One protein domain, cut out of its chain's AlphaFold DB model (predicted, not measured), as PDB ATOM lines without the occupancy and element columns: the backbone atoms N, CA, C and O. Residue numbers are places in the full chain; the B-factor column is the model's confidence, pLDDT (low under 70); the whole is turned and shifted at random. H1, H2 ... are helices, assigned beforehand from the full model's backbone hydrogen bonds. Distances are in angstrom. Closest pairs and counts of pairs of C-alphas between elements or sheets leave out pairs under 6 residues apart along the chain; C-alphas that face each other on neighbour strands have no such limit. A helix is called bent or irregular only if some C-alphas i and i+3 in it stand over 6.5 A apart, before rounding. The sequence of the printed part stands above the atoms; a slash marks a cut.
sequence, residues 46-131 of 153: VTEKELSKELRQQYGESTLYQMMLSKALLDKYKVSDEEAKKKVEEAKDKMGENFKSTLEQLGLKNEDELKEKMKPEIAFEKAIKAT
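What this domain is: This is residues 46 to 131 of the 153 residues of the protein "Peptidyl-prolyl cis-trans isomerase" of Bacillus thuringiensis serovar israelensis ATCC 35646 (UniProt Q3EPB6). Three helices, two of them sharply bent, make a flat, loosely packed frame. H3 runs through the middle, crossed by the last part of H1b toward one end and by H2a toward the other, while H1a forms a far arm and H2b turns off at a corner from H2a. Residues 46 to 51 stick out at one tip and residues 93 to 98 at the bend of H2. The printed part has 86 residues with three named helices in the order H1, H2, H3 and no named strand, and its class is all helix. The whole is loose, with a radius of gyration of the C-alphas of 15.8 A and spans of 41 by 36 by 17 A.

How they stand to each other: H1, residues 48 to 76, was assigned as one helix by its hydrogen bonds but is bent, with C-alphas 58 and 61 7.9 A apart; its arms H1a, residues 48 to 58, and H1b, residues 61 to 76, are near each other and about perpendicular at 80 degrees. H2, residues 81 to 105, was also assigned as one helix by its hydrogen bonds but is bent, with C-alphas 94 and 97 9.3 A apart. Its arms H2a, residues 81 to 94, and H2b, residues 97 to 105, run opposite ways at a steep tilt of 65 degrees and are close but not clearly touching; their closest C-alphas, of Lys 92 and Phe 99, are 5.6 A apart. H2b is irregular, with C-alphas 97 and 100 7.0 A apart. H3, residues 111 to 131, has a kink of 37 degrees near residue 118 and is only just irregular, with C-alphas 117 and 120 6.8 A apart. Residues 70 to 74 of H1b touch residues 119 to 127 of H3; the closest C-alphas, of Ser 70 and Pro 120, are 5.3 A apart, and the lines are only just about perpendicular at 72 degrees. H2a touches H3 with residues 84 to 88 alone, about perpendicular at 78 degrees, the closest C-alphas being those of Ala 84 and Lys 115 at 5.6 A. H2b and H3 are close but not clearly touching, with Leu 103 and Leu 114 their closest C-alphas at 7.6 A. H1a is apart from H2a, H2b and H3. Every O i to N i+4 pair is within hydrogen-bond range in H1a, H1b and H2a, against 4 of 5 in H2b and 15 of 17 in H3.

Where its parts are: H1a begins at C-alpha 48 (362.984, 305.321, 543.164) and is 15.3 A long from first to last C-alpha; H1b measures 22.6 A, H2a 19.9 A and H2b 13.9 A. H3 measures 30.0 A and ends at C-alpha 131 (396.733, 286.074, 561.271).

The domain as a whole: The two C-alphas farthest apart, of Val 46 and Ala 130, are 46.9 A apart. The printed part has no cut, and the links H1 to H2 and H2 to H3 are tight. The mean pLDDT of the printed part is 93.6, and no printed residue is under 70.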
ATOM      1  N   VAL A  46     357.190 309.410 546.623       89.31
ATOM      2  CA  VAL A  46     358.633 309.184 546.681       89.31
ATOM      3  C   VAL A  46     359.019 308.376 545.461       89.31
ATOM      4  O   VAL A  46     358.515 307.262 545.286       89.31
ATOM      5  N   THR A  47     359.915 308.912 544.634       92.12
ATOM      6  CA  THR A  47     360.424 308.178 543.474       92.12
ATOM      7  C   THR A  47     361.598 307.262 543.821       92.12
ATOM      8  O   THR A  47     362.326 307.497 544.786       92.12
ATOM      9  N   GLU A  48     361.830 306.220 543.018       89.69
ATOM     10  CA  GLU A  48     362.984 305.321 543.164       89.69
ATOM     11  C   GLU A  48     364.290 306.108 543.092       89.69
ATOM     12  O   GLU A  48     365.231 305.850 543.844       89.69
ATOM     13  N   LYS A  49     364.331 307.117 542.219       89.94
ATOM     14  CA  LYS A  49     365.482 307.998 542.054       89.94
ATOM     15  C   LYS A  49     365.762 308.813 543.314       89.94
ATOM     16  O   LYS A  49     366.925 308.914 543.703       89.94
ATOM     17  N   GLU A  50     364.734 309.379 543.942       89.56
ATOM     18  CA  GLU A  50     364.873 310.136 545.191       89.56
ATOM     19  C   GLU A  50     365.308 309.230 546.339       89.56
ATOM     20  O   GLU A  50     366.329 309.501 546.970       89.56
ATOM     21  N   LEU A  51     364.617 308.105 546.542       93.62
ATOM     22  CA  LEU A  51     364.974 307.136 547.575       93.62
ATOM     23  C   LEU A  51     366.412 306.633 547.398       93.62
ATOM     24  O   LEU A  51     367.208 306.646 548.332       93.62
ATOM     25  N   SER A  52     366.772 306.229 546.180       91.88
ATOM     26  CA  SER A  52     368.110 305.722 545.880       91.88
ATOM     27  C   SER A  52     369.189 306.790 546.038       91.88
ATOM     28  O   SER A  52     370.318 306.460 546.400       91.88
ATOM     29  N   LYS A  53     368.888 308.058 545.735       94.06
ATOM     30  CA  LYS A  53     369.820 309.168 545.956       94.06
ATOM     31  C   LYS A  53     370.072 309.351 547.449       94.06
ATOM     32  O   LYS A  53     371.235 309.366 547.841       94.06
ATOM     33  N   GLU A  54     369.021 309.407 548.262       95.31
ATOM     34  CA  GLU A  54     369.176 309.610 549.704       95.31
ATOM     35  C   GLU A  54     369.865 308.428 550.388       95.31
ATOM     36  O   GLU A  54     370.792 308.627 551.172       95.31
ATOM     37  N   LEU A  55     369.533 307.188 550.016       95.25
ATOM     38  CA  LEU A  55     370.234 306.006 550.531       95.25
ATOM     39  C   LEU A  55     371.720 306.007 550.156       95.25
ATOM     40  O   LEU A  55     372.564 305.666 550.982       95.25
ATOM     41  N   ARG A  56     372.068 306.414 548.927       94.25
ATOM     42  CA  ARG A  56     373.474 306.554 548.514       94.25
ATOM     43  C   ARG A  56     374.184 307.665 549.282       94.25
ATOM     44  O   ARG A  56     375.344 307.486 549.634       94.25
ATOM     45  N   GLN A  57     373.516 308.783 549.549       95.75
ATOM     46  CA  GLN A  57     374.107 309.887 550.304       95.75
ATOM     47  C   GLN A  57     374.310 309.536 551.782       95.75
ATOM     48  O   GLN A  57     375.344 309.890 552.340       95.75
ATOM     49  N   GLN A  58     373.378 308.808 552.401       96.19
ATOM     50  CA  GLN A  58     373.471 308.452 553.820       96.19
ATOM     51  C   GLN A  58     374.311 307.199 554.092       96.19
ATOM     52  O   GLN A  58     375.048 307.156 555.074       96.19
ATOM     53  N   TYR A  59     374.215 306.177 553.238       95.12
ATOM     54  CA  TYR A  59     374.797 304.851 553.491       95.12
ATOM     55  C   TYR A  59     375.686 304.341 552.355       95.12
ATOM     56  O   TYR A  59     376.237 303.246 552.459       95.12
ATOM     57  N   GLY A  60     375.827 305.085 551.256       94.62
ATOM     58  CA  GLY A  60     376.504 304.595 550.056       94.62
ATOM     59  C   GLY A  60     377.981 304.296 550.279       94.62
ATOM     60  O   GLY A  60     378.454 303.250 549.844       94.62
ATOM     61  N   GLU A  61     378.694 305.172 550.989       94.62
ATOM     62  CA  GLU A  61     380.123 304.993 551.263       94.62
ATOM     63  C   GLU A  61     380.383 303.770 552.154       94.62
ATOM     64  O   GLU A  61     381.140 302.877 551.772       94.62
ATOM     65  N   SER A  62     379.710 303.672 553.303       95.31
ATOM     66  CA  SER A  62     379.861 302.534 554.222       95.31
ATOM     67  C   SER A  62     379.460 301.211 553.566       95.31
ATOM     68  O   SER A  62     380.174 300.212 553.685       95.31
ATOM     69  N   THR A  63     378.371 301.220 552.796       94.62
ATOM     70  CA  THR A  63     377.909 300.063 552.022       94.62
ATOM     71  C   THR A  63     378.941 299.648 550.973       94.62
ATOM     72  O   THR A  63     379.244 298.460 550.849       94.62
ATOM     73  N   LEU A  64     379.528 300.604 550.246       95.56
ATOM     74  CA  LEU A  64     380.563 300.333 549.247       95.56
ATOM     75  C   LEU A  64     381.810 299.708 549.884       95.56
ATOM     76  O   LEU A  64     382.307 298.698 549.379       95.56
ATOM     77  N   TYR A  65     382.289 300.258 551.004       95.69
ATOM     78  CA  TYR A  65     383.425 299.690 551.737       95.69
ATOM     79  C   TYR A  65     383.139 298.270 552.216       95.69
ATOM     80  O   TYR A  65     383.957 297.375 551.996       95.69
ATOM     81  N   GLN A  66     381.974 298.031 552.820       93.88
ATOM     82  CA  GLN A  66     381.595 296.700 553.295       93.88
ATOM     83  C   GLN A  66     381.500 295.690 552.143       93.88
ATOM     84  O   GLN A  66     381.964 294.552 552.275       93.88
ATOM     85  N   MET A  67     380.946 296.091 550.995       94.81
ATOM     86  CA  MET A  67     380.905 295.249 549.797       94.81
ATOM     87  C   MET A  67     382.308 294.917 549.287       94.81
ATOM     88  O   MET A  67     382.586 293.752 549.001       94.81
ATOM     89  N   MET A  68     383.200 295.905 549.184       96.75
ATOM     90  CA  MET A  68     384.572 295.681 548.720       96.75
ATOM     91  C   MET A  68     385.371 294.810 549.688       96.75
ATOM     92  O   MET A  68     386.060 293.896 549.241       96.75
ATOM     93  N   LEU A  69     385.225 295.020 550.999       94.88
ATOM     94  CA  LEU A  69     385.822 294.157 552.019       94.88
ATOM     95  C   LEU A  69     385.338 292.712 551.867       94.88
ATOM     96  O   LEU A  69     386.149 291.791 551.836       94.88
ATOM     97  N   SER A  70     384.026 292.519 551.721       94.44
ATOM     98  CA  SER A  70     383.431 291.188 551.560       94.44
ATOM     99  C   SER A  70     383.947 290.500 550.295       94.44
ATOM    100  O   SER A  70     384.321 289.330 550.335       94.44
ATOM    101  N   LYS A  71     384.041 291.237 549.179       95.50
ATOM    102  CA  LYS A  71     384.622 290.736 547.925       95.50
ATOM    103  C   LYS A  71     386.095 290.371 548.080       95.50
ATOM    104  O   LYS A  71     386.481 289.292 547.654       95.50
ATOM    105  N   ALA A  72     386.899 291.224 548.709       95.88
ATOM    106  CA  ALA A  72     388.319 290.964 548.931       95.88
ATOM    107  C   ALA A  72     388.546 289.742 549.839       95.88
ATOM    108  O   ALA A  72     389.424 288.920 549.574       95.88
ATOM    109  N   LEU A  73     387.726 289.583 550.884       95.81
ATOM    110  CA  LEU A  73     387.759 288.413 551.760       95.81
ATOM    111  C   LEU A  73     387.391 287.136 551.009       95.81
ATOM    112  O   LEU A  73     388.123 286.160 551.116       95.81
ATOM    113  N   LEU A  74     386.309 287.141 550.229       95.56
ATOM    114  CA  LEU A  74     385.885 285.979 549.436       95.56
ATOM    115  C   LEU A  74     386.819 285.678 548.261       95.56
ATOM    116  O   LEU A  74     386.880 284.543 547.780       95.56
ATOM    117  N   ASP A  75     387.555 286.674 547.775       96.25
ATOM    118  CA  ASP A  75     388.585 286.451 546.773       96.25
ATOM    119  C   ASP A  75     389.762 285.666 547.364       96.25
ATOM    120  O   ASP A  75     390.129 284.610 546.842       96.25
ATOM    121  N   LYS A  76     390.273 286.121 548.514       95.62
ATOM    122  CA  LYS A  76     391.438 285.533 549.188       95.62
ATOM    123  C   LYS A  76     391.130 284.250 549.967       95.62
ATOM    124  O   LYS A  76     391.949 283.335 549.995       95.62
ATOM    125  N   TYR A  77     389.972 284.176 550.614       94.56
ATOM    126  CA  TYR A  77     389.547 283.067 551.466       94.56
ATOM    127  C   TYR A  77     388.279 282.448 550.889       94.56
ATOM    128  O   TYR A  77     387.160 282.818 551.246       94.56
ATOM    129  N   LYS A  78     388.457 281.480 549.985       93.12
ATOM    130  CA  LYS A  78     387.338 280.737 549.398       93.12
ATOM    131  C   LYS A  78     386.570 279.994 550.490       93.12
ATOM    132  O   LYS A  78     387.159 279.418 551.409       93.12
ATOM    133  N   VAL A  79     385.251 280.023 550.380       94.56
ATOM    134  CA  VAL A  79     384.321 279.326 551.270       94.56
ATOM    135  C   VAL A  79     383.543 278.351 550.410       94.56
ATOM    136  O   VAL A  79     382.937 278.771 549.423       94.56
ATOM    137  N   SER A  80     383.608 277.065 550.748       94.12
ATOM    138  CA  SER A  80     382.821 276.055 550.046       94.12
ATOM    139  C   SER A  80     381.357 276.109 550.488       94.12
ATOM    140  O   SER A  80     381.031 276.607 551.573       94.12
ATOM    141  N   ASP A  81     380.457 275.592 549.657       93.06
ATOM    142  CA  ASP A  81     379.034 275.555 549.997       93.06
ATOM    143  C   ASP A  81     378.762 274.644 551.203       93.06
ATOM    144  O   ASP A  81     377.867 274.922 551.999       93.06
ATOM    145  N   GLU A  82     379.571 273.605 551.396       93.88
ATOM    146  CA  GLU A  82     379.512 272.695 552.540       93.88
ATOM    147  C   GLU A  82     379.909 273.398 553.841       93.88
ATOM    148  O   GLU A  82     379.250 273.214 554.866       93.88
ATOM    149  N   GLU A  83     380.954 274.233 553.813       92.50
ATOM    150  CA  GLU A  83     381.353 275.042 554.970       92.50
ATOM    151  C   GLU A  83     380.257 276.038 555.354       92.50
ATOM    152  O   GLU A  83     379.924 276.177 556.535       92.50
ATOM    153  N   ALA A  84     379.674 276.705 554.356       94.56
ATOM    154  CA  ALA A  84     378.589 277.651 554.569       94.56
ATOM    155  C   ALA A  84     377.330 276.954 555.102       94.56
ATOM    156  O   ALA A  84     376.741 277.413 556.079       94.56
ATOM    157  N   LYS A  85     376.966 275.800 554.532       95.25
ATOM    158  CA  LYS A  85     375.844 274.988 555.010       95.25
ATOM    159  C   LYS A  85     376.046 274.561 556.459       95.25
ATOM    160  O   LYS A  85     375.145 274.729 557.270       95.25
ATOM    161  N   LYS A  86     377.237 274.073 556.812       95.38
ATOM    162  CA  LYS A  86     377.544 273.670 558.188       95.38
ATOM    163  C   LYS A  86     377.336 274.819 559.180       95.38
ATOM    164  O   LYS A  86     376.792 274.598 560.254       95.38
ATOM    165  N   LYS A  87     377.737 276.039 558.823       93.44
ATOM    166  CA  LYS A  87     377.529 277.227 559.664       93.44
ATOM    167  C   LYS A  87     376.059 277.608 559.815       93.44
ATOM    168  O   LYS A  87     375.664 278.009 560.907       93.44
ATOM    169  N   VAL A  88     375.258 277.451 558.762       94.38
ATOM    170  CA  VAL A  88     373.805 277.647 558.841       94.38
ATOM    171  C   VAL A  88     373.166 276.618 559.771       94.38
ATOM    172  O   VAL A  88     372.397 277.013 560.640       94.38
ATOM    173  N   GLU A  89     373.531 275.337 559.661       95.44
ATOM    174  CA  GLU A  89     373.047 274.291 560.578       95.44
ATOM    175  C   GLU A  89     373.468 274.584 562.030       95.44
ATOM    176  O   GLU A  89     372.637 274.565 562.929       95.44
ATOM    177  N   GLU A  90     374.724 274.979 562.270       93.81
ATOM    178  CA  GLU A  90     375.188 275.383 563.608       93.81
ATOM    179  C   GLU A  90     374.408 276.586 564.167       93.81
ATOM    180  O   GLU A  90     374.166 276.672 565.373       93.81
ATOM    181  N   ALA A  91     374.038 277.548 563.318       91.81
ATOM    182  CA  ALA A  91     373.226 278.692 563.720       91.81
ATOM    183  C   ALA A  91     371.780 278.280 564.012       91.81
ATOM    184  O   ALA A  91     371.204 278.722 565.006       91.81
ATOM    185  N   LYS A  92     371.219 277.395 563.190       93.81
ATOM    186  CA  LYS A  92     369.887 276.821 563.362       93.81
ATOM    187  C   LYS A  92     369.778 276.025 564.655       93.81
ATOM    188  O   LYS A  92     368.853 276.271 565.420       93.81
ATOM    189  N   ASP A  93     370.760 275.183 564.961       95.31
ATOM    190  CA  ASP A  93     370.822 274.422 566.213       95.31
ATOM    191  C   ASP A  93     370.867 275.342 567.440       95.31
ATOM    192  O   ASP A  93     370.205 275.085 568.445       95.31
ATOM    193  N   LYS A  94     371.616 276.452 567.362       92.75
ATOM    194  CA  LYS A  94     371.694 277.443 568.448       92.75
ATOM    195  C   LYS A  94     370.406 278.236 568.632       92.75
ATOM    196  O   LYS A  94     370.080 278.610 569.755       92.75
ATOM    197  N   MET A  95     369.716 278.552 567.540       92.75
ATOM    198  CA  MET A  95     368.489 279.352 567.566       92.75
ATOM    199  C   MET A  95     367.245 278.505 567.859       92.75
ATOM    200  O   MET A  95     366.257 279.034 568.373       92.75
ATOM    201  N   GLY A  96     367.286 277.209 567.545       93.75
ATOM    202  CA  GLY A  96     366.182 276.277 567.731       93.75
ATOM    203  C   GLY A  96     364.904 276.774 567.056       93.75
ATOM    204  O   GLY A  96     364.896 277.165 565.888       93.75
ATOM    205  N   GLU A  97     363.814 276.813 567.818       94.75
ATOM    206  CA  GLU A  97     362.492 277.234 567.337       94.75
ATOM    207  C   GLU A  97     362.456 278.693 566.845       94.75
ATOM    208  O   GLU A  97     361.646 279.038 565.983       94.75
ATOM    209  N   ASN A  98     363.376 279.544 567.315       94.19
ATOM    210  CA  ASN A  98     363.464 280.948 566.896       94.19
ATOM    211  C   ASN A  98     364.156 281.140 565.543       94.19
ATOM    212  O   ASN A  98     364.234 282.262 565.045       94.19
ATOM    213  N   PHE A  99     364.684 280.080 564.929       94.25
ATOM    214  CA  PHE A  99     365.420 280.205 563.676       94.25
ATOM    215  C   PHE A  99     364.561 280.820 562.563       94.25
ATOM    216  O   PHE A  99     364.976 281.768 561.899       94.25
ATOM    217  N   LYS A 100     363.321 280.340 562.406       92.94
ATOM    218  CA  LYS A 100     362.410 280.834 561.367       92.94
ATOM    219  C   LYS A 100     362.017 282.299 561.589       92.94
ATOM    220  O   LYS A 100     362.084 283.085 560.649       92.94
ATOM    221  N   SER A 101     361.663 282.677 562.818       94.81
ATOM    222  CA  SER A 101     361.326 284.070 563.141       94.81
ATOM    223  C   SER A 101     362.530 285.001 562.974       94.81
ATOM    224  O   SER A 101     362.372 286.140 562.543       94.81
ATOM    225  N   THR A 102     363.744 284.508 563.233       93.56
ATOM    226  CA  THR A 102     364.987 285.253 562.992       93.56
ATOM    227  C   THR A 102     365.221 285.482 561.499       93.56
ATOM    228  O   THR A 102     365.524 286.605 561.105       93.56
ATOM    229  N   LEU A 103     365.038 284.464 560.649       94.25
ATOM    230  CA  LEU A 103     365.128 284.634 559.192       94.25
ATOM    231  C   LEU A 103     364.146 285.699 558.688       94.25
ATOM    232  O   LEU A 103     364.545 286.596 557.947       94.25
ATOM    233  N   GLU A 104     362.895 285.649 559.147       94.06
ATOM    234  CA  GLU A 104     361.855 286.617 558.779       94.06
ATOM    235  C   GLU A 104     362.214 288.045 559.219       94.06
ATOM    236  O   GLU A 104     362.083 288.982 558.430       94.06
ATOM    237  N   GLN A 105     362.737 288.223 560.438       93.50
ATOM    238  CA  GLN A 105     363.204 289.526 560.936       93.50
ATOM    239  C   GLN A 105     364.390 290.080 560.140       93.50
ATOM    240  O   GLN A 105     364.501 291.291 559.955       93.50
ATOM    241  N   LEU A 106     365.264 289.202 559.647       91.44
ATOM    242  CA  LEU A 106     366.375 289.568 558.768       91.44
ATOM    243  C   LEU A 106     365.930 289.814 557.315       91.44
ATOM    244  O   LEU A 106     366.757 290.183 556.479       91.44
ATOM    245  N   GLY A 107     364.645 289.613 557.003       94.00
ATOM    246  CA  GLY A 107     364.101 289.730 555.651       94.00
ATOM    247  C   GLY A 107     364.561 288.618 554.708       94.00
ATOM    248  O   GLY A 107     364.550 288.815 553.493       94.00
ATOM    249  N   LEU A 108     364.987 287.474 555.251       94.25
ATOM    250  CA  LEU A 108     365.472 286.319 554.500       94.25
ATOM    251  C   LEU A 108     364.340 285.315 554.295       94.25
ATOM    252  O   LEU A 108     363.607 284.983 555.227       94.25
ATOM    253  N   LYS A 109     364.208 284.795 553.074       90.38
ATOM    254  CA  LYS A 109     363.108 283.871 552.739       90.38
ATOM    255  C   LYS A 109     363.408 282.417 553.082       90.38
ATOM    256  O   LYS A 109     362.487 281.620 553.240       90.38
ATOM    257  N   ASN A 110     364.685 282.047 553.113       92.19
ATOM    258  CA  ASN A 110     365.128 280.667 553.268       92.19
ATOM    259  C   ASN A 110     366.577 280.588 553.783       92.19
ATOM    260  O   ASN A 110     367.285 281.588 553.912       92.19
ATOM    261  N   GLU A 111     367.006 279.361 554.068       92.12
ATOM    262  CA  GLU A 111     368.350 279.040 554.552       92.12
ATOM    263  C   GLU A 111     369.447 279.315 553.515       92.12
ATOM    264  O   GLU A 111     370.572 279.631 553.893       92.12
ATOM    265  N   ASP A 112     369.135 279.250 552.217       93.31
ATOM    266  CA  ASP A 112     370.099 279.549 551.155       93.31
ATOM    267  C   ASP A 112     370.472 281.036 551.124       93.31
ATOM    268  O   ASP A 112     371.645 281.376 550.956       93.31
ATOM    269  N   GLU A 113     369.515 281.936 551.358       93.38
ATOM    270  CA  GLU A 113     369.807 283.364 551.504       93.38
ATOM    271  C   GLU A 113     370.673 283.633 552.745       93.38
ATOM    272  O   GLU A 113     371.616 284.427 552.677       93.38
ATOM    273  N   LEU A 114     370.420 282.933 553.858       94.31
ATOM    274  CA  LEU A 114     371.274 283.016 555.047       94.31
ATOM    275  C   LEU A 114     372.689 282.488 554.763       94.31
ATOM    276  O   LEU A 114     373.673 283.117 555.153       94.31
ATOM    277  N   LYS A 115     372.802 281.373 554.036       94.38
ATOM    278  CA  LYS A 115     374.076 280.772 553.625       94.38
ATOM    279  C   LYS A 115     374.940 281.768 552.853       94.38
ATOM    280  O   LYS A 115     376.111 281.945 553.189       94.38
ATOM    281  N   GLU A 116     374.372 282.464 551.869       92.75
ATOM    282  CA  GLU A 116     375.097 283.493 551.108       92.75
ATOM    283  C   GLU A 116     375.515 284.681 551.984       92.75
ATOM    284  O   GLU A 116     376.621 285.207 551.833       92.75
ATOM    285  N   LYS A 117     374.679 285.076 552.953       91.25
ATOM    286  CA  LYS A 117     375.002 286.144 553.915       91.25
ATOM    287  C   LYS A 117     376.118 285.757 554.887       91.25
ATOM    288  O   LYS A 117     376.860 286.638 555.315       91.25
ATOM    289  N   MET A 118     376.272 284.470 555.194       93.81
ATOM    290  CA  MET A 118     377.315 283.958 556.090       93.81
ATOM    291  C   MET A 118     378.673 283.759 555.406       93.81
ATOM    292  O   MET A 118     379.700 283.765 556.085       93.81
ATOM    293  N   LYS A 119     378.733 283.621 554.074       95.38
ATOM    294  CA  LYS A 119     380.006 283.416 553.352       95.38
ATOM    295  C   LYS A 119     381.073 284.485 553.674       95.38
ATOM    296  O   LYS A 119     382.197 284.093 553.994       95.38
ATOM    297  N   PRO A 120     380.777 285.801 553.653       94.88
ATOM    298  CA  PRO A 120     381.750 286.825 554.044       94.88
ATOM    299  C   PRO A 120     382.232 286.700 555.495       94.88
ATOM    300  O   PRO A 120     383.414 286.905 555.762       94.88
ATOM    301  N   GLU A 121     381.348 286.330 556.426       92.50
ATOM    302  CA  GLU A 121     381.692 286.123 557.840       92.50
ATOM    303  C   GLU A 121     382.645 284.934 558.009       92.50
ATOM    304  O   GLU A 121     383.656 285.030 558.702       92.50
ATOM    305  N   ILE A 122     382.399 283.834 557.295       95.25
ATOM    306  CA  ILE A 122     383.281 282.659 557.300       95.25
ATOM    307  C   ILE A 122     384.654 283.009 556.716       95.25
ATOM    308  O   ILE A 122     385.686 282.627 557.271       95.25
ATOM    309  N   ALA A 123     384.688 283.758 555.613       96.12
ATOM    310  CA  ALA A 123     385.932 284.238 555.019       96.12
ATOM    311  C   ALA A 123     386.706 285.148 555.989       96.12
ATOM    312  O   ALA A 123     387.928 285.031 556.115       96.12
ATOM    313  N   PHE A 124     385.999 286.001 556.731       93.12
ATOM    314  CA  PHE A 124     386.580 286.824 557.786       93.12
ATOM    315  C   PHE A 124     387.144 285.984 558.943       93.12
ATOM    316  O   PHE A 124     388.287 286.196 559.351       93.12
ATOM    317  N   GLU A 125     386.418 284.968 559.423       91.31
ATOM    318  CA  GLU A 125     386.930 284.028 560.431       91.31
ATOM    319  C   GLU A 125     388.211 283.326 559.961       91.31
ATOM    320  O   GLU A 125     389.153 283.160 560.741       91.31
ATOM    321  N   LYS A 126     388.270 282.913 558.687       92.69
ATOM    322  CA  LYS A 126     389.480 282.328 558.087       92.69
ATOM    323  C   LYS A 126     390.633 283.332 558.063       92.69
ATOM    324  O   LYS A 126     391.758 282.961 558.398       92.69
ATOM    325  N   ALA A 127     390.362 284.594 557.732       91.88
ATOM    326  CA  ALA A 127     391.362 285.658 557.750       91.88
ATOM    327  C   ALA A 127     391.939 285.898 559.154       91.88
ATOM    328  O   ALA A 127     393.159 285.991 559.313       91.88
ATOM    329  N   ILE A 128     391.089 285.920 560.185       90.44
ATOM    330  CA  ILE A 128     391.532 286.026 561.582       90.44
ATOM    331  C   ILE A 128     392.367 284.803 561.972       90.44
ATOM    332  O   ILE A 128     393.466 284.954 562.496       90.44
ATOM    333  N   LYS A 129     391.907 283.583 561.674       88.06
ATOM    334  CA  LYS A 129     392.652 282.347 561.988       88.06
ATOM    335  C   LYS A 129     394.015 282.279 561.291       88.06
ATOM    336  O   LYS A 129     394.939 281.690 561.838       88.06
ATOM    337  N   ALA A 130     394.149 282.884 560.113       88.25
ATOM    338  CA  ALA A 130     395.411 282.959 559.379       88.25
ATOM    339  C   ALA A 130     396.388 284.016 559.928       88.25
ATOM    340  O   ALA A 130     397.561 283.999 559.566       88.25
ATOM    341  N   THR A 131     395.921 284.956 560.752       83.62
ATOM    342  CA  THR A 131     396.733 286.074 561.271       83.62
ATOM    343  C   THR A 131     396.987 285.976 562.773       83.62
ATOM    344  O   THR A 131     398.025 286.426 563.257       83.62
TER     345      THR A 131